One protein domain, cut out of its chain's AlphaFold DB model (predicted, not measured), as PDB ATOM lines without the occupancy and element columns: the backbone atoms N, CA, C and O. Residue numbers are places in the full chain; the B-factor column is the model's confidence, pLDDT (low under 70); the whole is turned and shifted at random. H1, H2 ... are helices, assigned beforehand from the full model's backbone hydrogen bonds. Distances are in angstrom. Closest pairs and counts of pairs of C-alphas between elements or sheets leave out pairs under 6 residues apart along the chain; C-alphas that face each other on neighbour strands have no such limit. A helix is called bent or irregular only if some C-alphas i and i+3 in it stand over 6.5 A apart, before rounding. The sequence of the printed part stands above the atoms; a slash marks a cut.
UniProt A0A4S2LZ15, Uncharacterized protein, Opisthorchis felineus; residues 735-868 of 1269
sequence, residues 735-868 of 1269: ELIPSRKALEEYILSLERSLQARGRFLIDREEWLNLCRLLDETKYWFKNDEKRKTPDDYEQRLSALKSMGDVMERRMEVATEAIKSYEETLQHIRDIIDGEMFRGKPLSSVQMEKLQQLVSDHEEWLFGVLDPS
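AT A GLANCE: This is residues 735 to 868 of the 1269 residues of an uncharacterized protein of Opisthorchis felineus (UniProt A0A4S2LZ15). A long rod is built along one very long helix, H4: H1 and H3 pack along its first part as a three-helix bundle, and H5 folds back along its last part. The short H2 packs on H4 between these two ends, and residues 782 to 787, of which 782 belongs to H3, stick out. The printed part has 134 residues with five named helices, in the order H1, H2, H3, H4, H5, and no named strand; the class is all helix. The whole is extended, with a radius of gyration of the C-alphas of 22.7 A and spans of 75 by 29 by 17 A.

HOW THE PARTS SIT: The hub is H4, residues 790 to 833, which touches the four other helices and has a kink of 37 degrees near residue 801. H1, residues 735 to 753, touches residues 790 to 811 of H4 at a shallow tilt of 28 degrees, the same way; the closest C-alphas, of Leu 736 and Pro 790, are 5.0 A apart. H3, residues 764 to 782, forms a helical hairpin with H4 at a steep tilt of 44 degrees, opposite ways, with the C-alphas of Leu 770 and Met 803 closest at 6.5 A. H1, H3 and H4 make an up and down bundle, each running against the one before it. H1 and H3 are close but not clearly touching, with the C-alphas of Ile 747 and Leu 774 closest at 7.4 A. H2, residues 757 to 761, touches residues 811 to 818 of H4, with the C-alphas of Gly 758 and Thr 815 closest at 4.7 A. H5, residues 844 to 865, forms a second helical hairpin with H4 at a shallow tilt of 22 degrees, opposite ways; the closest C-alphas, of Leu 825 and Val 854, are 6.1 A apart. H5 is apart from H1 and H3. In H3 every O i to N i+4 pair is within hydrogen-bond range, against 13 of 15 in H1, 37 of 40 in H4, 17 of 18 in H5 and 0 of 1 in H2, where 1 of 2 O i to N i+3 pairs is.

IN THESE COORDINATES: H4 measures 60.6 A from C-alpha 790 at (9.741, 28.677, 12.046) to C-alpha 833 at (-34.247, 17.277, -28.013). H1 measures 27.7 A and begins with C-alpha 735 at (10.297, 35.221, 10.499); H3 measures 26.7 A. H5 measures 31.7 A, and H2 8.9 A. H2 is irregular, with C-alphas 757 and 760 7.1 A apart.

THE WHOLE: The C-alphas farthest apart, of Lys 786 and Ser 843, are 74.8 A apart. The printed part has no cut and no long link; residues 836 to 837 pair antiparallel with residues 840 to 841 in the short link from H4 to H5. The mean pLDDT of the printed part is 79.8, and 21 residues are under 70: 735 to 737, 754 to 761, 764, 782 to 787 and 866 to 868.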
ATOM      1  N   GLU A 735      10.152  36.501  11.222       43.62
ATOM      2  CA  GLU A 735      10.297  35.221  10.499       43.62
ATOM      3  C   GLU A 735       9.270  34.177  10.962       43.62
ATOM      4  O   GLU A 735       8.777  33.385  10.163       43.62
ATOM      5  N   LEU A 736       8.867  34.215  12.237       55.34
ATOM      6  CA  LEU A 736       7.854  33.301  12.777       55.34
ATOM      7  C   LEU A 736       6.456  33.534  12.171       55.34
ATOM      8  O   LEU A 736       5.663  32.600  12.053       55.34
ATOM      9  N   ILE A 737       6.137  34.782  11.804       60.12
ATOM     10  CA  ILE A 737       4.816  35.171  11.290       60.12
ATOM     11  C   ILE A 737       4.546  34.595   9.881       60.12
ATOM     12  O   ILE A 737       3.503  33.956   9.726       60.12
ATOM     13  N   PRO A 738       5.431  34.748   8.869       71.75
ATOM     14  CA  PRO A 738       5.263  34.137   7.550       71.75
ATOM     15  C   PRO A 738       5.048  32.623   7.591       71.75
ATOM     16  O   PRO A 738       4.050  32.150   7.055       71.75
ATOM     17  N   SER A 739       5.924  31.867   8.257       73.69
ATOM     18  CA  SER A 739       5.891  30.399   8.212       73.69
ATOM     19  C   SER A 739       4.682  29.819   8.955       73.69
ATOM     20  O   SER A 739       4.044  28.882   8.470       73.69
ATOM     21  N   ARG A 740       4.272  30.439  10.075       81.06
ATOM     22  CA  ARG A 740       2.999  30.120  10.743       81.06
ATOM     23  C   ARG A 740       1.798  30.424   9.846       81.06
ATOM     24  O   ARG A 740       0.921  29.575   9.706       81.06
ATOM     25  N   LYS A 741       1.757  31.612   9.233       78.69
ATOM     26  CA  LYS A 741       0.648  32.047   8.371       78.69
ATOM     27  C   LYS A 741       0.531  31.184   7.110       78.69
ATOM     28  O   LYS A 741      -0.578  30.853   6.714       78.69
ATOM     29  N   ALA A 742       1.652  30.751   6.534       83.88
ATOM     30  CA  ALA A 742       1.677  29.835   5.396       83.88
ATOM     31  C   ALA A 742       1.104  28.446   5.739       83.88
ATOM     32  O   ALA A 742       0.445  27.839   4.895       83.88
ATOM     33  N   LEU A 743       1.307  27.954   6.970       86.31
ATOM     34  CA  LEU A 743       0.642  26.737   7.450       86.31
ATOM     35  C   LEU A 743      -0.859  26.957   7.681       86.31
ATOM     36  O   LEU A 743      -1.663  26.118   7.290       86.31
ATOM     37  N   GLU A 744      -1.241  28.086   8.274       83.38
ATOM     38  CA  GLU A 744      -2.635  28.437   8.571       83.38
ATOM     39  C   GLU A 744      -3.477  28.622   7.292       83.38
ATOM     40  O   GLU A 744      -4.552  28.038   7.162       83.38
ATOM     41  N   GLU A 745      -2.953  29.343   6.297       86.19
ATOM     42  CA  GLU A 745      -3.591  29.513   4.982       86.19
ATOM     43  C   GLU A 745      -3.689  28.190   4.211       86.19
ATOM     44  O   GLU A 745      -4.696  27.945   3.545       86.19
ATOM     45  N   TYR A 746      -2.691  27.308   4.330       89.12
ATOM     46  CA  TYR A 746      -2.718  25.998   3.679       89.12
ATOM     47  C   TYR A 746      -3.685  25.010   4.357       89.12
ATOM     48  O   TYR A 746      -4.404  24.300   3.658       89.12
ATOM     49  N   ILE A 747      -3.789  25.015   5.692       87.38
ATOM     50  CA  ILE A 747      -4.821  24.263   6.431       87.38
ATOM     51  C   ILE A 747      -6.220  24.687   5.965       87.38
ATOM     52  O   ILE A 747      -7.040  23.831   5.644       87.38
ATOM     53  N   LEU A 748      -6.472  25.997   5.862       78.06
ATOM     54  CA  LEU A 748      -7.760  26.542   5.417       78.06
ATOM     55  C   LEU A 748      -8.047  26.295   3.925       78.06
ATOM     56  O   LEU A 748      -9.215  26.192   3.547       78.06
ATOM     57  N   SER A 749      -7.016  26.204   3.077       82.88
ATOM     58  CA  SER A 749      -7.153  25.742   1.688       82.88
ATOM     59  C   SER A 749      -7.612  24.289   1.666       82.88
ATOM     60  O   SER A 749      -8.678  23.982   1.135       82.88
ATOM     61  N   LEU A 750      -6.861  23.418   2.345       82.31
ATOM     62  CA  LEU A 750      -7.106  21.985   2.352       82.31
ATOM     63  C   LEU A 750      -8.481  21.647   2.949       82.31
ATOM     64  O   LEU A 750      -9.204  20.838   2.381       82.31
ATOM     65  N   GLU A 751      -8.910  22.311   4.029       79.75
ATOM     66  CA  GLU A 751     -10.258  22.131   4.594       79.75
ATOM     67  C   GLU A 751     -11.392  22.464   3.610       79.75
ATOM     68  O   GLU A 751     -12.437  21.815   3.659       79.75
ATOM     69  N   ARG A 752     -11.200  23.427   2.695       73.62
ATOM     70  CA  ARG A 752     -12.169  23.722   1.623       73.62
ATOM     71  C   ARG A 752     -12.109  22.668   0.524       73.62
ATOM     72  O   ARG A 752     -13.155  22.195   0.088       73.62
ATOM     73  N   SER A 753     -10.908  22.264   0.118       71.81
ATOM     74  CA  SER A 753     -10.705  21.198  -0.866       71.81
ATOM     75  C   SER A 753     -11.381  19.897  -0.417       71.81
ATOM     76  O   SER A 753     -12.140  19.312  -1.183       71.81
ATOM     77  N   LEU A 754     -11.245  19.511   0.860       69.62
ATOM     78  CA  LEU A 754     -11.893  18.328   1.452       69.62
ATOM     79  C   LEU A 754     -13.445  18.386   1.472       69.62
ATOM     80  O   LEU A 754     -14.104  17.371   1.719       69.62
ATOM     81  N   GLN A 755     -14.058  19.543   1.196       65.19
ATOM     82  CA  GLN A 755     -15.515  19.687   1.053       65.19
ATOM     83  C   GLN A 755     -16.009  19.504  -0.397       65.19
ATOM     84  O   GLN A 755     -17.218  19.415  -0.612       65.19
ATOM     85  N   ALA A 756     -15.117  19.409  -1.390       64.56
ATOM     86  CA  ALA A 756     -15.489  19.294  -2.802       64.56
ATOM     87  C   ALA A 756     -16.048  17.907  -3.193       64.56
ATOM     88  O   ALA A 756     -15.677  16.873  -2.630       64.56
ATOM     89  N   ARG A 757     -16.914  17.885  -4.222       65.56
ATOM     90  CA  ARG A 757     -17.621  16.680  -4.713       65.56
ATOM     91  C   ARG A 757     -16.683  15.541  -5.140       65.56
ATOM     92  O   ARG A 757     -16.992  14.386  -4.875       65.56
ATOM     93  N   GLY A 758     -15.516  15.843  -5.719       62.59
ATOM     94  CA  GLY A 758     -14.554  14.839  -6.203       62.59
ATOM     95  C   GLY A 758     -13.937  13.916  -5.136       62.59
ATOM     96  O   GLY A 758     -13.240  12.968  -5.491       62.59
ATOM     97  N   ARG A 759     -14.192  14.146  -3.836       67.19
ATOM     98  CA  ARG A 759     -13.637  13.349  -2.721       67.19
ATOM     99  C   ARG A 759     -13.962  11.853  -2.756       67.19
ATOM    100  O   ARG A 759     -13.227  11.069  -2.169       67.19
ATOM    101  N   PHE A 760     -15.057  11.461  -3.407       67.56
ATOM    102  CA  PHE A 760     -15.505  10.066  -3.451       67.56
ATOM    103  C   PHE A 760     -14.731   9.209  -4.471       67.56
ATOM    104  O   PHE A 760     -14.746   7.986  -4.363       67.56
ATOM    105  N   LEU A 761     -14.003   9.829  -5.414       66.56
ATOM    106  CA  LEU A 761     -13.239   9.139  -6.470       66.56
ATOM    107  C   LEU A 761     -11.763   8.872  -6.098       66.56
ATOM    108  O   LEU A 761     -10.903   8.661  -6.962       66.56
ATOM    109  N   ILE A 762     -11.461   8.928  -4.800       71.25
ATOM    110  CA  ILE A 762     -10.120   8.937  -4.205       71.25
ATOM    111  C   ILE A 762      -9.975   7.788  -3.205       71.25
ATOM    112  O   ILE A 762     -10.956   7.325  -2.623       71.25
ATOM    113  N   ASP A 763      -8.741   7.320  -2.999       75.94
ATOM    114  CA  ASP A 763      -8.476   6.252  -2.041       75.94
ATOM    115  C   ASP A 763      -8.869   6.641  -0.604       75.94
ATOM    116  O   ASP A 763      -8.457   7.671  -0.057       75.94
ATOM    117  N   ARG A 764      -9.671   5.772   0.019       69.69
ATOM    118  CA  ARG A 764     -10.258   5.994   1.343       69.69
ATOM    119  C   ARG A 764      -9.218   5.939   2.463       69.69
ATOM    120  O   ARG A 764      -9.410   6.597   3.485       69.69
ATOM    121  N   GLU A 765      -8.146   5.166   2.314       73.19
ATOM    122  CA  GLU A 765      -7.112   5.045   3.340       73.19
ATOM    123  C   GLU A 765      -6.158   6.245   3.299       73.19
ATOM    124  O   GLU A 765      -5.926   6.868   4.336       73.19
ATOM    125  N   GLU A 766      -5.697   6.656   2.113       72.50
ATOM    126  CA  GLU A 766      -4.947   7.905   1.924       72.50
ATOM    127  C   GLU A 766      -5.756   9.128   2.398       72.50
ATOM    128  O   GLU A 766      -5.205   9.993   3.082       72.50
ATOM    129  N   TRP A 767      -7.066   9.173   2.122       75.56
ATOM    130  CA  TRP A 767      -7.976  10.209   2.626       75.56
ATOM    131  C   TRP A 767      -8.054  10.240   4.154       75.56
ATOM    132  O   TRP A 767      -7.862  11.288   4.770       75.56
ATOM    133  N   LEU A 768      -8.305   9.093   4.797       76.31
ATOM    134  CA  LEU A 768      -8.377   9.016   6.257       76.31
ATOM    135  C   LEU A 768      -7.032   9.351   6.913       76.31
ATOM    136  O   LEU A 768      -7.013   9.981   7.971       76.31
ATOM    137  N   ASN A 769      -5.913   8.981   6.289       80.56
ATOM    138  CA  ASN A 769      -4.575   9.350   6.743       80.56
ATOM    139  C   ASN A 769      -4.319  10.862   6.607       80.56
ATOM    140  O   ASN A 769      -3.778  11.460   7.537       80.56
ATOM    141  N   LEU A 770      -4.765  11.500   5.518       83.88
ATOM    142  CA  LEU A 770      -4.688  12.955   5.352       83.88
ATOM    143  C   LEU A 770      -5.538  13.694   6.395       83.88
ATOM    144  O   LEU A 770      -5.051  14.641   7.005       83.88
ATOM    145  N   CYS A 771      -6.768  13.241   6.651       81.88
ATOM    146  CA  CYS A 771      -7.638  13.821   7.679       81.88
ATOM    147  C   CYS A 771      -7.024  13.699   9.085       81.88
ATOM    148  O   CYS A 771      -6.987  14.688   9.814       81.88
ATOM    149  N   ARG A 772      -6.458  12.535   9.446       85.00
ATOM    150  CA  ARG A 772      -5.715  12.369  10.712       85.00
ATOM    151  C   ARG A 772      -4.524  13.321  10.796       85.00
ATOM    152  O   ARG A 772      -4.409  14.039  11.780       85.00
ATOM    153  N   LEU A 773      -3.676  13.381   9.765       86.00
ATOM    154  CA  LEU A 773      -2.507  14.269   9.739       86.00
ATOM    155  C   LEU A 773      -2.903  15.751   9.840       86.00
ATOM    156  O   LEU A 773      -2.226  16.534  10.509       86.00
ATOM    157  N   LEU A 774      -4.006  16.132   9.197       88.81
ATOM    158  CA  LEU A 774      -4.581  17.470   9.246       88.81
ATOM    159  C   LEU A 774      -5.089  17.810  10.656       88.81
ATOM    160  O   LEU A 774      -4.731  18.861  11.186       88.81
ATOM    161  N   ASP A 775      -5.853  16.927  11.297       84.12
ATOM    162  CA  ASP A 775      -6.398  17.172  12.638       84.12
ATOM    163  C   ASP A 775      -5.334  17.060  13.744       84.12
ATOM    164  O   ASP A 775      -5.323  17.881  14.662       84.12
ATOM    165  N   GLU A 776      -4.357  16.156  13.617       85.25
ATOM    166  CA  GLU A 776      -3.131  16.151  14.429       85.25
ATOM    167  C   GLU A 776      -2.361  17.468  14.285       85.25
ATOM    168  O   GLU A 776      -1.872  18.019  15.273       85.25
ATOM    169  N   THR A 777      -2.268  18.006  13.065       86.56
ATOM    170  CA  THR A 777      -1.584  19.278  12.810       86.56
ATOM    171  C   THR A 777      -2.377  20.459  13.371       86.56
ATOM    172  O   THR A 777      -1.767  21.327  13.988       86.56
ATOM    173  N   LYS A 778      -3.718  20.474  13.295       84.81
ATOM    174  CA  LYS A 778      -4.570  21.468  13.986       84.81
ATOM    175  C   LYS A 778      -4.435  21.381  15.508       84.81
ATOM    176  O   LYS A 778      -4.348  22.412  16.172       84.81
ATOM    177  N   TYR A 779      -4.411  20.173  16.069       80.38
ATOM    178  CA  TYR A 779      -4.240  19.942  17.506       80.38
ATOM    179  C   TYR A 779      -2.856  20.408  17.982       80.38
ATOM    180  O   TYR A 779      -2.744  21.102  18.991       80.38
ATOM    181  N   TRP A 780      -1.806  20.106  17.215       84.38
ATOM    182  CA  TRP A 780      -0.449  20.602  17.449       84.38
ATOM    183  C   TRP A 780      -0.342  22.126  17.278       84.38
ATOM    184  O   TRP A 780       0.346  22.782  18.055       84.38
ATOM    185  N   PHE A 781      -1.048  22.717  16.311       76.88
ATOM    186  CA  PHE A 781      -1.082  24.167  16.091       76.88
ATOM    187  C   PHE A 781      -1.710  24.892  17.290       76.88
ATOM    188  O   PHE A 781      -1.145  25.876  17.766       76.88
ATOM    189  N   LYS A 782      -2.823  24.360  17.822       69.19
ATOM    190  CA  LYS A 782      -3.587  24.930  18.946       69.19
ATOM    191  C   LYS A 782      -2.928  24.760  20.323       69.19
ATOM    192  O   LYS A 782      -3.057  25.660  21.146       69.19
ATOM    193  N   ASN A 783      -2.237  23.649  20.588       66.38
ATOM    194  CA  ASN A 783      -1.605  23.396  21.891       66.38
ATOM    195  C   ASN A 783      -0.164  23.930  21.931       66.38
ATOM    196  O   ASN A 783       0.656  23.566  21.089       66.38
ATOM    197  N   ASP A 784       0.156  24.791  22.901       55.28
ATOM    198  CA  ASP A 784       1.376  25.623  22.900       55.28
ATOM    199  C   ASP A 784       2.314  25.349  24.097       55.28
ATOM    200  O   ASP A 784       2.950  26.243  24.648       55.28
ATOM    201  N   GLU A 785       2.421  24.079  24.506       46.09
ATOM    202  CA  GLU A 785       3.208  23.640  25.678       46.09
ATOM    203  C   GLU A 785       4.737  23.808  25.529       46.09
ATOM    204  O   GLU A 785       5.481  23.667  26.502       46.09
ATOM    205  N   LYS A 786       5.232  24.102  24.320       53.12
ATOM    206  CA  LYS A 786       6.637  24.432  24.027       53.12
ATOM    207  C   LYS A 786       6.701  25.510  22.946       53.12
ATOM    208  O   LYS A 786       5.902  25.493  22.014       53.12
ATOM    209  N   ARG A 787       7.692  26.411  23.031       61.22
ATOM    210  CA  ARG A 787       7.963  27.414  21.985       61.22
ATOM    211  C   ARG A 787       8.291  26.726  20.654       61.22
ATOM    212  O   ARG A 787       9.357  26.129  20.533       61.22
ATOM    213  N   LYS A 788       7.395  26.863  19.677       75.06
ATOM    214  CA  LYS A 788       7.588  26.450  18.277       75.06
ATOM    215  C   LYS A 788       8.487  27.453  17.543       75.06
ATOM    216  O   LYS A 788       8.373  28.661  17.760       75.06
ATOM    217  N   THR A 789       9.350  26.955  16.669       79.75
ATOM    218  CA  THR A 789      10.246  27.711  15.777       79.75
ATOM    219  C   THR A 789       9.665  27.795  14.353       79.75
ATOM    220  O   THR A 789       8.707  27.076  14.065       79.75
ATOM    221  N   PRO A 790      10.186  28.647  13.443       76.31
ATOM    222  CA  PRO A 790       9.741  28.677  12.046       76.31
ATOM    223  C   PRO A 790       9.911  27.309  11.379       76.31
ATOM    224  O   PRO A 790       8.962  26.808  10.784       76.31
ATOM    225  N   ASP A 791      11.057  26.661  11.601       78.38
ATOM    226  CA  ASP A 791      11.393  25.313  11.140       78.38
ATOM    227  C   ASP A 791      10.334  24.269  11.542       78.38
ATOM    228  O   ASP A 791       9.998  23.402  10.737       78.38
ATOM    229  N   ASP A 792       9.748  24.363  12.745       82.06
ATOM    230  CA  ASP A 792       8.653  23.474  13.170       82.06
ATOM    231  C   ASP A 792       7.383  23.681  12.321       82.06
ATOM    232  O   ASP A 792       6.719  22.713  11.935       82.06
ATOM    233  N   TYR A 793       7.034  24.937  12.012       84.31
ATOM    234  CA  TYR A 793       5.899  25.261  11.141       84.31
ATOM    235  C   TYR A 793       6.168  24.840   9.690       84.31
ATOM    236  O   TYR A 793       5.269  24.307   9.042       84.31
ATOM    237  N   GLU A 794       7.391  25.013   9.187       85.12
ATOM    238  CA  GLU A 794       7.777  24.620   7.825       85.12
ATOM    239  C   GLU A 794       7.886  23.103   7.665       85.12
ATOM    240  O   GLU A 794       7.440  22.562   6.654       85.12
ATOM    241  N   GLN A 795       8.371  22.385   8.681       85.62
ATOM    242  CA  GLN A 795       8.358  20.923   8.698       85.62
ATOM    243  C   GLN A 795       6.920  20.383   8.724       85.62
ATOM    244  O   GLN A 795       6.610  19.448   7.982       85.62
ATOM    245  N   ARG A 796       6.018  20.992   9.508       86.88
ATOM    246  CA  ARG A 796       4.586  20.638   9.515       86.88
ATOM    247  C   ARG A 796       3.885  20.981   8.201       86.88
ATOM    248  O   ARG A 796       3.101  20.167   7.719       86.88
ATOM    249  N   LEU A 797       4.199  22.123   7.594       88.75
ATOM    250  CA  LEU A 797       3.686  22.521   6.281       88.75
ATOM    251  C   LEU A 797       4.176  21.581   5.177       88.75
ATOM    252  O   LEU A 797       3.375  21.138   4.365       88.75
ATOM    253  N   SER A 798       5.457  21.217   5.181       87.69
ATOM    254  CA  SER A 798       6.042  20.253   4.242       87.69
ATOM    255  C   SER A 798       5.416  18.861   4.393       87.69
ATOM    256  O   SER A 798       5.018  18.249   3.401       87.69
ATOM    257  N   ALA A 799       5.221  18.391   5.632       86.88
ATOM    258  CA  ALA A 799       4.523  17.137   5.907       86.88
ATOM    259  C   ALA A 799       3.075  17.160   5.387       86.88
ATOM    260  O   ALA A 799       2.685  16.269   4.634       86.88
ATOM    261  N   LEU A 800       2.298  18.196   5.722       89.00
ATOM    262  CA  LEU A 800       0.904  18.307   5.289       89.00
ATOM    263  C   LEU A 800       0.785  18.467   3.761       89.00
ATOM    264  O   LEU A 800      -0.112  17.878   3.166       89.00
ATOM    265  N   LYS A 801       1.730  19.165   3.114       88.75
ATOM    266  CA  LYS A 801       1.820  19.286   1.648       88.75
ATOM    267  C   LYS A 801       2.185  17.993   0.939       88.75
ATOM    268  O   LYS A 801       1.628  17.716  -0.121       88.75
ATOM    269  N   SER A 802       3.064  17.177   1.524       87.25
ATOM    270  CA  SER A 802       3.518  15.919   0.912       87.25
ATOM    271  C   SER A 802       2.368  14.964   0.551       87.25
ATOM    272  O   SER A 802       2.466  14.240  -0.437       87.25
ATOM    273  N   MET A 803       1.264  15.015   1.307       82.06
ATOM    274  CA  MET A 803       0.016  14.308   1.007       82.06
ATOM    275  C   MET A 803      -1.055  15.244   0.428       82.06
ATOM    276  O   MET A 803      -1.699  14.895  -0.559       82.06
ATOM    277  N   GLY A 804      -1.236  16.436   1.005       83.81
ATOM    278  CA  GLY A 804      -2.287  17.383   0.631       83.81
ATOM    279  C   GLY A 804      -2.173  17.887  -0.807       83.81
ATOM    280  O   GLY A 804      -3.136  17.758  -1.551       83.81
ATOM    281  N   ASP A 805      -0.996  18.334  -1.261       85.19
ATOM    282  CA  ASP A 805      -0.819  18.825  -2.639       85.19
ATOM    283  C   ASP A 805      -1.056  17.693  -3.659       85.19
ATOM    284  O   ASP A 805      -1.452  17.925  -4.801       85.19
ATOM    285  N   VAL A 806      -0.748  16.443  -3.298       81.06
ATOM    286  CA  VAL A 806      -1.032  15.264  -4.139       81.06
ATOM    287  C   VAL A 806      -2.534  14.992  -4.176       81.06
ATOM    288  O   VAL A 806      -3.066  14.674  -5.239       81.06
ATOM    289  N   MET A 807      -3.221  15.162  -3.045       78.75
ATOM    290  CA  MET A 807      -4.657  14.948  -2.940       78.75
ATOM    291  C   MET A 807      -5.465  16.032  -3.654       78.75
ATOM    292  O   MET A 807      -6.322  15.688  -4.459       78.75
ATOM    293  N   GLU A 808      -5.160  17.317  -3.453       79.75
ATOM    294  CA  GLU A 808      -5.864  18.434  -4.102       79.75
ATOM    295  C   GLU A 808      -5.820  18.309  -5.633       79.75
ATOM    296  O   GLU A 808      -6.860  18.392  -6.280       79.75
ATOM    297  N   ARG A 809      -4.662  17.963  -6.217       80.69
ATOM    298  CA  ARG A 809      -4.545  17.701  -7.667       80.69
ATOM    299  C   ARG A 809      -5.356  16.488  -8.137       80.69
ATOM    300  O   ARG A 809      -5.862  16.490  -9.254       80.69
ATOM    301  N   ARG A 810      -5.515  15.449  -7.309       78.38
ATOM    302  CA  ARG A 810      -6.413  14.323  -7.629       78.38
ATOM    303  C   ARG A 810      -7.886  14.716  -7.497       78.38
ATOM    304  O   ARG A 810      -8.683  14.272  -8.314       78.38
ATOM    305  N   MET A 811      -8.242  15.565  -6.529       77.19
ATOM    306  CA  MET A 811      -9.598  16.106  -6.357       77.19
ATOM    307  C   MET A 811      -9.994  17.030  -7.510       77.19
ATOM    308  O   MET A 811     -11.132  16.971  -7.968       77.19
ATOM    309  N   GLU A 812      -9.059  17.839  -8.002       79.31
ATOM    310  CA  GLU A 812      -9.216  18.703  -9.175       79.31
ATOM    311  C   GLU A 812      -9.510  17.867 -10.430       79.31
ATOM    312  O   GLU A 812     -10.564  18.030 -11.042       79.31
ATOM    313  N   VAL A 813      -8.658  16.880 -10.748       80.56
ATOM    314  CA  VAL A 813      -8.873  15.980 -11.898       80.56
ATOM    315  C   VAL A 813     -10.147  15.137 -11.741       80.56
ATOM    316  O   VAL A 813     -10.860  14.930 -12.719       80.56
ATOM    317  N   ALA A 814     -10.482  14.683 -10.529       79.50
ATOM    318  CA  ALA A 814     -11.735  13.973 -10.262       79.50
ATOM    319  C   ALA A 814     -12.976  14.861 -10.452       79.50
ATOM    320  O   ALA A 814     -13.993  14.393 -10.959       79.50
ATOM    321  N   THR A 815     -12.898  16.139 -10.079       80.81
ATOM    322  CA  THR A 815     -14.006  17.091 -10.248       80.81
ATOM    323  C   THR A 815     -14.206  17.446 -11.722       80.81
ATOM    324  O   THR A 815     -15.343  17.463 -12.187       80.81
ATOM    325  N   GLU A 816     -13.126  17.640 -12.487       82.44
ATOM    326  CA  GLU A 816     -13.223  17.870 -13.935       82.44
ATOM    327  C   GLU A 816     -13.691  16.610 -14.690       82.44
ATOM    328  O   GLU A 816     -14.431  16.721 -15.665       82.44
ATOM    329  N   ALA A 817     -13.349  15.405 -14.215       82.38
ATOM    330  CA  ALA A 817     -13.885  14.156 -14.761       82.38
ATOM    331  C   ALA A 817     -15.407  14.041 -14.554       82.38
ATOM    332  O   ALA A 817     -16.121  13.738 -15.509       82.38
ATOM    333  N   ILE A 818     -15.914  14.338 -13.346       84.19
ATOM    334  CA  ILE A 818     -17.363  14.385 -13.065       84.19
ATOM    335  C   ILE A 818     -18.052  15.398 -13.986       84.19
ATOM    336  O   ILE A 818     -19.003  15.049 -14.678       84.19
ATOM    337  N   LYS A 819     -17.517  16.620 -14.073       84.56
ATOM    338  CA  LYS A 819     -18.044  17.679 -14.942       84.56
ATOM    339  C   LYS A 819     -18.056  17.272 -16.422       84.56
ATOM    340  O   LYS A 819     -19.052  17.484 -17.102       84.56
ATOM    341  N   SER A 820     -16.997  16.629 -16.920       86.38
ATOM    342  CA  SER A 820     -16.938  16.116 -18.297       86.38
ATOM    343  C   SER A 820     -17.981  15.018 -18.565       86.38
ATOM    344  O   SER A 820     -18.494  14.906 -19.679       86.38
ATOM    345  N   TYR A 821     -18.344  14.236 -17.545       89.94
ATOM    346  CA  TYR A 821     -19.424  13.248 -17.601       89.94
ATOM    347  C   TYR A 821     -20.805  13.919 -17.649       89.94
ATOM    348  O   TYR A 821     -21.612  13.578 -18.512       89.94
ATOM    349  N   GLU A 822     -21.056  14.903 -16.781       88.75
ATOM    350  CA  GLU A 822     -22.285  15.713 -16.769       88.75
ATOM    351  C   GLU A 822     -22.479  16.448 -18.115       88.75
ATOM    352  O   GLU A 822     -23.554  16.381 -18.713       88.75
ATOM    353  N   GLU A 823     -21.417  17.059 -18.655       90.38
ATOM    354  CA  GLU A 823     -21.386  17.679 -19.991       90.38
ATOM    355  C   GLU A 823     -21.659  16.667 -21.119       90.38
ATOM    356  O   GLU A 823     -22.305  17.002 -22.111       90.38
ATOM    357  N   THR A 824     -21.206  15.417 -20.968       91.25
ATOM    358  CA  THR A 824     -21.462  14.345 -21.944       91.25
ATOM    359  C   THR A 824     -22.927  13.921 -21.935       91.25
ATOM    360  O   THR A 824     -23.531  13.834 -23.001       91.25
ATOM    361  N   LEU A 825     -23.522  13.703 -20.757       93.50
ATOM    362  CA  LEU A 825     -24.950  13.392 -20.639       93.50
ATOM    363  C   LEU A 825     -25.816  14.525 -21.200       93.50
ATOM    364  O   LEU A 825     -26.743  14.262 -21.964       93.50
ATOM    365  N   GLN A 826     -25.477  15.784 -20.901       90.69
ATOM    366  CA  GLN A 826     -26.204  16.922 -21.462       90.69
ATOM    367  C   GLN A 826     -26.067  17.002 -22.988       90.69
ATOM    368  O   GLN A 826     -27.066  17.219 -23.665       90.69
ATOM    369  N   HIS A 827     -24.884  16.740 -23.555       91.88
ATOM    370  CA  HIS A 827     -24.720  16.697 -25.009       91.88
ATOM    371  C   HIS A 827     -25.597  15.622 -25.679       91.88
ATOM    372  O   HIS A 827     -26.066  15.826 -26.799       91.88
ATOM    373  N   ILE A 828     -25.852  14.496 -24.999       92.19
ATOM    374  CA  ILE A 828     -26.773  13.461 -25.488       92.19
ATOM    375  C   ILE A 828     -28.225  13.965 -25.442       92.19
ATOM    376  O   ILE A 828     -28.947  13.768 -26.420       92.19
ATOM    377  N   ARG A 829     -28.642  14.682 -24.383       91.00
ATOM    378  CA  ARG A 829     -29.969  15.336 -24.321       91.00
ATOM    379  C   ARG A 829     -30.161  16.358 -25.434       91.00
ATOM    380  O   ARG A 829     -31.133  16.251 -26.167       91.00
ATOM    381  N   ASP A 830     -29.193  17.250 -25.653       89.12
ATOM    382  CA  ASP A 830     -29.235  18.255 -26.729       89.12
ATOM    383  C   ASP A 830     -29.449  17.626 -28.130       89.12
ATOM    384  O   ASP A 830     -29.957  18.274 -29.047       89.12
ATOM    385  N   ILE A 831     -29.040  16.363 -28.314       87.75
ATOM    386  CA  ILE A 831     -29.201  15.581 -29.551       87.75
ATOM    387  C   ILE A 831     -30.548  14.847 -29.613       87.75
ATOM    388  O   ILE A 831     -31.103  14.724 -30.707       87.75
ATOM    389  N   ILE A 832     -31.076  14.391 -28.473       87.31
ATOM    390  CA  ILE A 832     -32.444  13.869 -28.342       87.31
ATOM    391  C   ILE A 832     -33.433  15.008 -28.638       87.31
ATOM    392  O   ILE A 832     -34.191  14.922 -29.599       87.31
ATOM    393  N   ASP A 833     -33.350  16.117 -27.901       84.19
ATOM    394  CA  ASP A 833     -34.247  17.277 -28.013       84.19
ATOM    395  C   ASP A 833     -34.203  17.937 -29.405       84.19
ATOM    396  O   ASP A 833     -35.176  18.539 -29.858       84.19
ATOM    397  N   GLY A 834     -33.067  17.831 -30.104       81.44
ATOM    398  CA  GLY A 834     -32.894  18.316 -31.475       81.44
ATOM    399  C   GLY A 834     -33.312  17.334 -32.579       81.44
ATOM    400  O   GLY A 834     -33.198  17.696 -33.753       81.44
ATOM    401  N   GLU A 835     -33.703  16.100 -32.235       83.38
ATOM    402  CA  GLU A 835     -34.021  14.951 -33.114       83.38
ATOM    403  C   GLU A 835     -32.981  14.630 -34.216       83.38
ATOM    404  O   GLU A 835     -33.233  13.831 -35.126       83.38
ATOM    405  N   MET A 836     -31.793  15.242 -34.179       78.75
ATOM    406  CA  MET A 836     -30.858  15.279 -35.304       78.75
ATOM    407  C   MET A 836     -29.401  15.129 -34.877       78.75
ATOM    408  O   MET A 836     -28.863  15.926 -34.111       78.75
ATOM    409  N   PHE A 837     -28.694  14.201 -35.524       80.06
ATOM    410  CA  PHE A 837     -27.249  14.051 -35.381       80.06
ATOM    411  C   PHE A 837     -26.516  14.310 -36.699       80.06
ATOM    412  O   PHE A 837     -26.792  13.689 -37.727       80.06
ATOM    413  N   ARG A 838     -25.553  15.245 -36.678       79.44
ATOM    414  CA  ARG A 838     -24.710  15.636 -37.833       79.44
ATOM    415  C   ARG A 838     -25.513  15.913 -39.125       79.44
ATOM    416  O   ARG A 838     -25.057  15.595 -40.222       79.44
ATOM    417  N   GLY A 839     -26.702  16.512 -38.995       72.50
ATOM    418  CA  GLY A 839     -27.577  16.860 -40.124       72.50
ATOM    419  C   GLY A 839     -28.395  15.697 -40.700       72.50
ATOM    420  O   GLY A 839     -28.828  15.772 -41.849       72.50
ATOM    421  N   LYS A 840     -28.597  14.618 -39.934       78.12
ATOM    422  CA  LYS A 840     -29.542  13.535 -40.241       78.12
ATOM    423  C   LYS A 840     -30.541  13.377 -39.089       78.12
ATOM    424  O   LYS A 840     -30.099  13.471 -37.945       78.12
ATOM    425  N   PRO A 841     -31.829  13.105 -39.363       80.81
ATOM    426  CA  PRO A 841     -32.784  12.761 -38.316       80.81
ATOM    427  C   PRO A 841     -32.411  11.421 -37.671       80.81
ATOM    428  O   PRO A 841     -31.886  10.523 -38.340       80.81
ATOM    429  N   LEU A 842     -32.687  11.300 -36.379       84.12
ATOM    430  CA  LEU A 842     -32.573  10.054 -35.626       84.12
ATOM    431  C   LEU A 842     -33.773   9.142 -35.917       84.12
ATOM    432  O   LEU A 842     -34.864   9.606 -36.241       84.12
ATOM    433  N   SER A 843     -33.582   7.827 -35.810       86.25
ATOM    434  CA  SER A 843     -34.708   6.883 -35.807       86.25
ATOM    435  C   SER A 843     -35.279   6.724 -34.396       86.25
ATOM    436  O   SER A 843     -34.550   6.864 -33.414       86.25
ATOM    437  N   SER A 844     -36.563   6.373 -34.275       79.31
ATOM    438  CA  SER A 844     -37.225   6.149 -32.975       79.31
ATOM    439  C   SER A 844     -36.483   5.138 -32.091       79.31
ATOM    440  O   SER A 844     -36.282   5.382 -30.909       79.31
ATOM    441  N   VAL A 845     -35.969   4.057 -32.688       86.50
ATOM    442  CA  VAL A 845     -35.170   3.021 -32.004       86.50
ATOM    443  C   VAL A 845     -33.803   3.543 -31.527       86.50
ATOM    444  O   VAL A 845     -33.202   2.966 -30.624       86.50
ATOM    445  N   GLN A 846     -33.278   4.621 -32.118       87.50
ATOM    446  CA  GLN A 846     -32.084   5.302 -31.604       87.50
ATOM    447  C   GLN A 846     -32.447   6.287 -30.490       87.50
ATOM    448  O   GLN A 846     -31.747   6.312 -29.486       87.50
ATOM    449  N   MET A 847     -33.544   7.037 -30.633       87.06
ATOM    450  CA  MET A 847     -34.054   7.955 -29.604       87.06
ATOM    451  C   MET A 847     -34.315   7.230 -28.278       87.06
ATOM    452  O   MET A 847     -33.730   7.589 -27.264       87.06
ATOM    453  N   GLU A 848     -35.092   6.145 -28.319       88.19
ATOM    454  CA  GLU A 848     -35.425   5.297 -27.164       88.19
ATOM    455  C   GLU A 848     -34.162   4.760 -26.460       88.19
ATOM    456  O   GLU A 848     -34.031   4.829 -25.239       88.19
ATOM    457  N   LYS A 849     -33.167   4.307 -27.235       91.00
ATOM    458  CA  LYS A 849     -31.884   3.824 -26.694       91.00
ATOM    459  C   LYS A 849     -31.008   4.930 -26.111       91.00
ATOM    460  O   LYS A 849     -30.297   4.670 -25.146       91.00
ATOM    461  N   LEU A 850     -31.025   6.136 -26.681       92.38
ATOM    462  CA  LEU A 850     -30.296   7.283 -26.131       92.38
ATOM    463  C   LEU A 850     -30.948   7.777 -24.832       92.38
ATOM    464  O   LEU A 850     -30.231   8.084 -23.885       92.38
ATOM    465  N   GLN A 851     -32.282   7.793 -24.763       92.00
ATOM    466  CA  GLN A 851     -33.033   8.132 -23.552       92.00
ATOM    467  C   GLN A 851     -32.743   7.138 -22.416       92.00
ATOM    468  O   GLN A 851     -32.385   7.565 -21.318       92.00
ATOM    469  N   GLN A 852     -32.787   5.826 -22.689       91.94
ATOM    470  CA  GLN A 852     -32.413   4.806 -21.701       91.94
ATOM    471  C   GLN A 852     -30.947   4.945 -21.258       91.94
ATOM    472  O   GLN A 852     -30.668   4.952 -20.062       91.94
ATOM    473  N   LEU A 853     -30.011   5.138 -22.202       93.44
ATOM    474  CA  LEU A 853     -28.585   5.302 -21.896       93.44
ATOM    475  C   LEU A 853     -28.309   6.515 -20.990       93.44
ATOM    476  O   LEU A 853     -27.427   6.440 -20.137       93.44
ATOM    477  N   VAL A 854     -29.045   7.619 -21.160       94.31
ATOM    478  CA  VAL A 854     -28.959   8.777 -20.257       94.31
ATOM    479  C   VAL A 854     -29.505   8.415 -18.873       94.31
ATOM    480  O   VAL A 854     -28.801   8.628 -17.890       94.31
ATOM    481  N   SER A 855     -30.692   7.801 -18.794       91.56
ATOM    482  CA  SER A 855     -31.323   7.407 -17.523       91.56
ATOM    483  C   SER A 855     -30.434   6.477 -16.685       91.56
ATOM    484  O   SER A 855     -30.143   6.781 -15.527       91.56
ATOM    485  N   ASP A 856     -29.934   5.387 -17.280       89.25
ATOM    486  CA  ASP A 856     -29.085   4.387 -16.610       89.25
ATOM    487  C   ASP A 856     -27.792   5.005 -16.043       89.25
ATOM    488  O   ASP A 856     -27.259   4.585 -15.010       89.25
ATOM    489  N   HIS A 857     -27.249   6.001 -16.747       92.25
ATOM    490  CA  HIS A 857     -26.011   6.673 -16.371       92.25
ATOM    491  C   HIS A 857     -26.233   7.839 -15.394       92.25
ATOM    492  O   HIS A 857     -25.315   8.145 -14.631       92.25
ATOM    493  N   GLU A 858     -27.423   8.446 -15.354       88.19
ATOM    494  CA  GLU A 858     -27.815   9.404 -14.314       88.19
ATOM    495  C   GLU A 858     -28.091   8.734 -12.974       88.19
ATOM    496  O   GLU A 858     -27.559   9.189 -11.963       88.19
ATOM    497  N   GLU A 859     -28.848   7.633 -12.950       83.88
ATOM    498  CA  GLU A 859     -29.108   6.876 -11.719       83.88
ATOM    499  C   GLU A 859     -27.788   6.379 -11.102       83.88
ATOM    500  O   GLU A 859     -27.527   6.571  -9.910       83.88
ATOM    501  N   TRP A 860     -26.887   5.853 -11.943       85.75
ATOM    502  CA  TRP A 860     -25.530   5.496 -11.530       85.75
ATOM    503  C   TRP A 860     -24.733   6.703 -11.007       85.75
ATOM    504  O   TRP A 860     -24.095   6.595  -9.960       85.75
ATOM    505  N   LEU A 861     -24.753   7.852 -11.696       84.94
ATOM    506  CA  LEU A 861     -24.001   9.040 -11.274       84.94
ATOM    507  C   LEU A 861     -24.541   9.627  -9.959       84.94
ATOM    508  O   LEU A 861     -23.755  10.084  -9.131       84.94
ATOM    509  N   PHE A 862     -25.857   9.576  -9.739       77.69
ATOM    510  CA  PHE A 862     -26.494  10.024  -8.503       77.69
ATOM    511  C   PHE A 862     -26.058   9.161  -7.310       77.69
ATOM    512  O   PHE A 862     -25.529   9.697  -6.333       77.69
ATOM    513  N   GLY A 863     -26.159   7.829  -7.421       72.88
ATOM    514  CA  GLY A 863     -25.702   6.900  -6.377       72.88
ATOM    515  C   GLY A 863     -24.193   6.975  -6.089       72.88
ATOM    516  O   GLY A 863     -23.752   6.721  -4.972       72.88
ATOM    517  N   VAL A 864     -23.379   7.398  -7.065       70.31
ATOM    518  CA  VAL A 864     -21.932   7.645  -6.888       70.31
ATOM    519  C   VAL A 864     -21.628   8.917  -6.081       70.31
ATOM    520  O   VAL A 864     -20.533   9.041  -5.527       70.31
ATOM    521  N   LEU A 865     -22.568   9.863  -6.005       70.88
ATOM    522  CA  LEU A 865     -22.371  11.174  -5.379       70.88
ATOM    523  C   LEU A 865     -23.137  11.361  -4.055       70.88
ATOM    524  O   LEU A 865     -22.894  12.358  -3.364       70.88
ATOM    525  N   ASP A 866     -24.017  10.427  -3.674       62.72
ATOM    526  CA  ASP A 866     -24.776  10.485  -2.419       62.72
ATOM    527  C   ASP A 866     -23.874  10.233  -1.180       62.72
ATOM    528  O   ASP A 866     -23.237   9.181  -1.059       62.72
ATOM    529  N   PRO A 867     -23.799  11.164  -0.204       51.66
ATOM    530  CA  PRO A 867     -23.005  10.973   1.011       51.66
ATOM    531  C   PRO A 867     -23.528   9.901   1.985       51.66
ATOM    532  O   PRO A 867     -22.795   9.534   2.906       51.66
ATOM    533  N   SER A 868     -24.785   9.463   1.861       48.19
ATOM    534  CA  SER A 868     -25.478   8.626   2.847       48.19
ATOM    535  C   SER A 868     -25.176   7.131   2.697       48.19
ATOM    536  O   SER A 868     -24.892   6.467   3.697       48.19
TER     537      SER A 868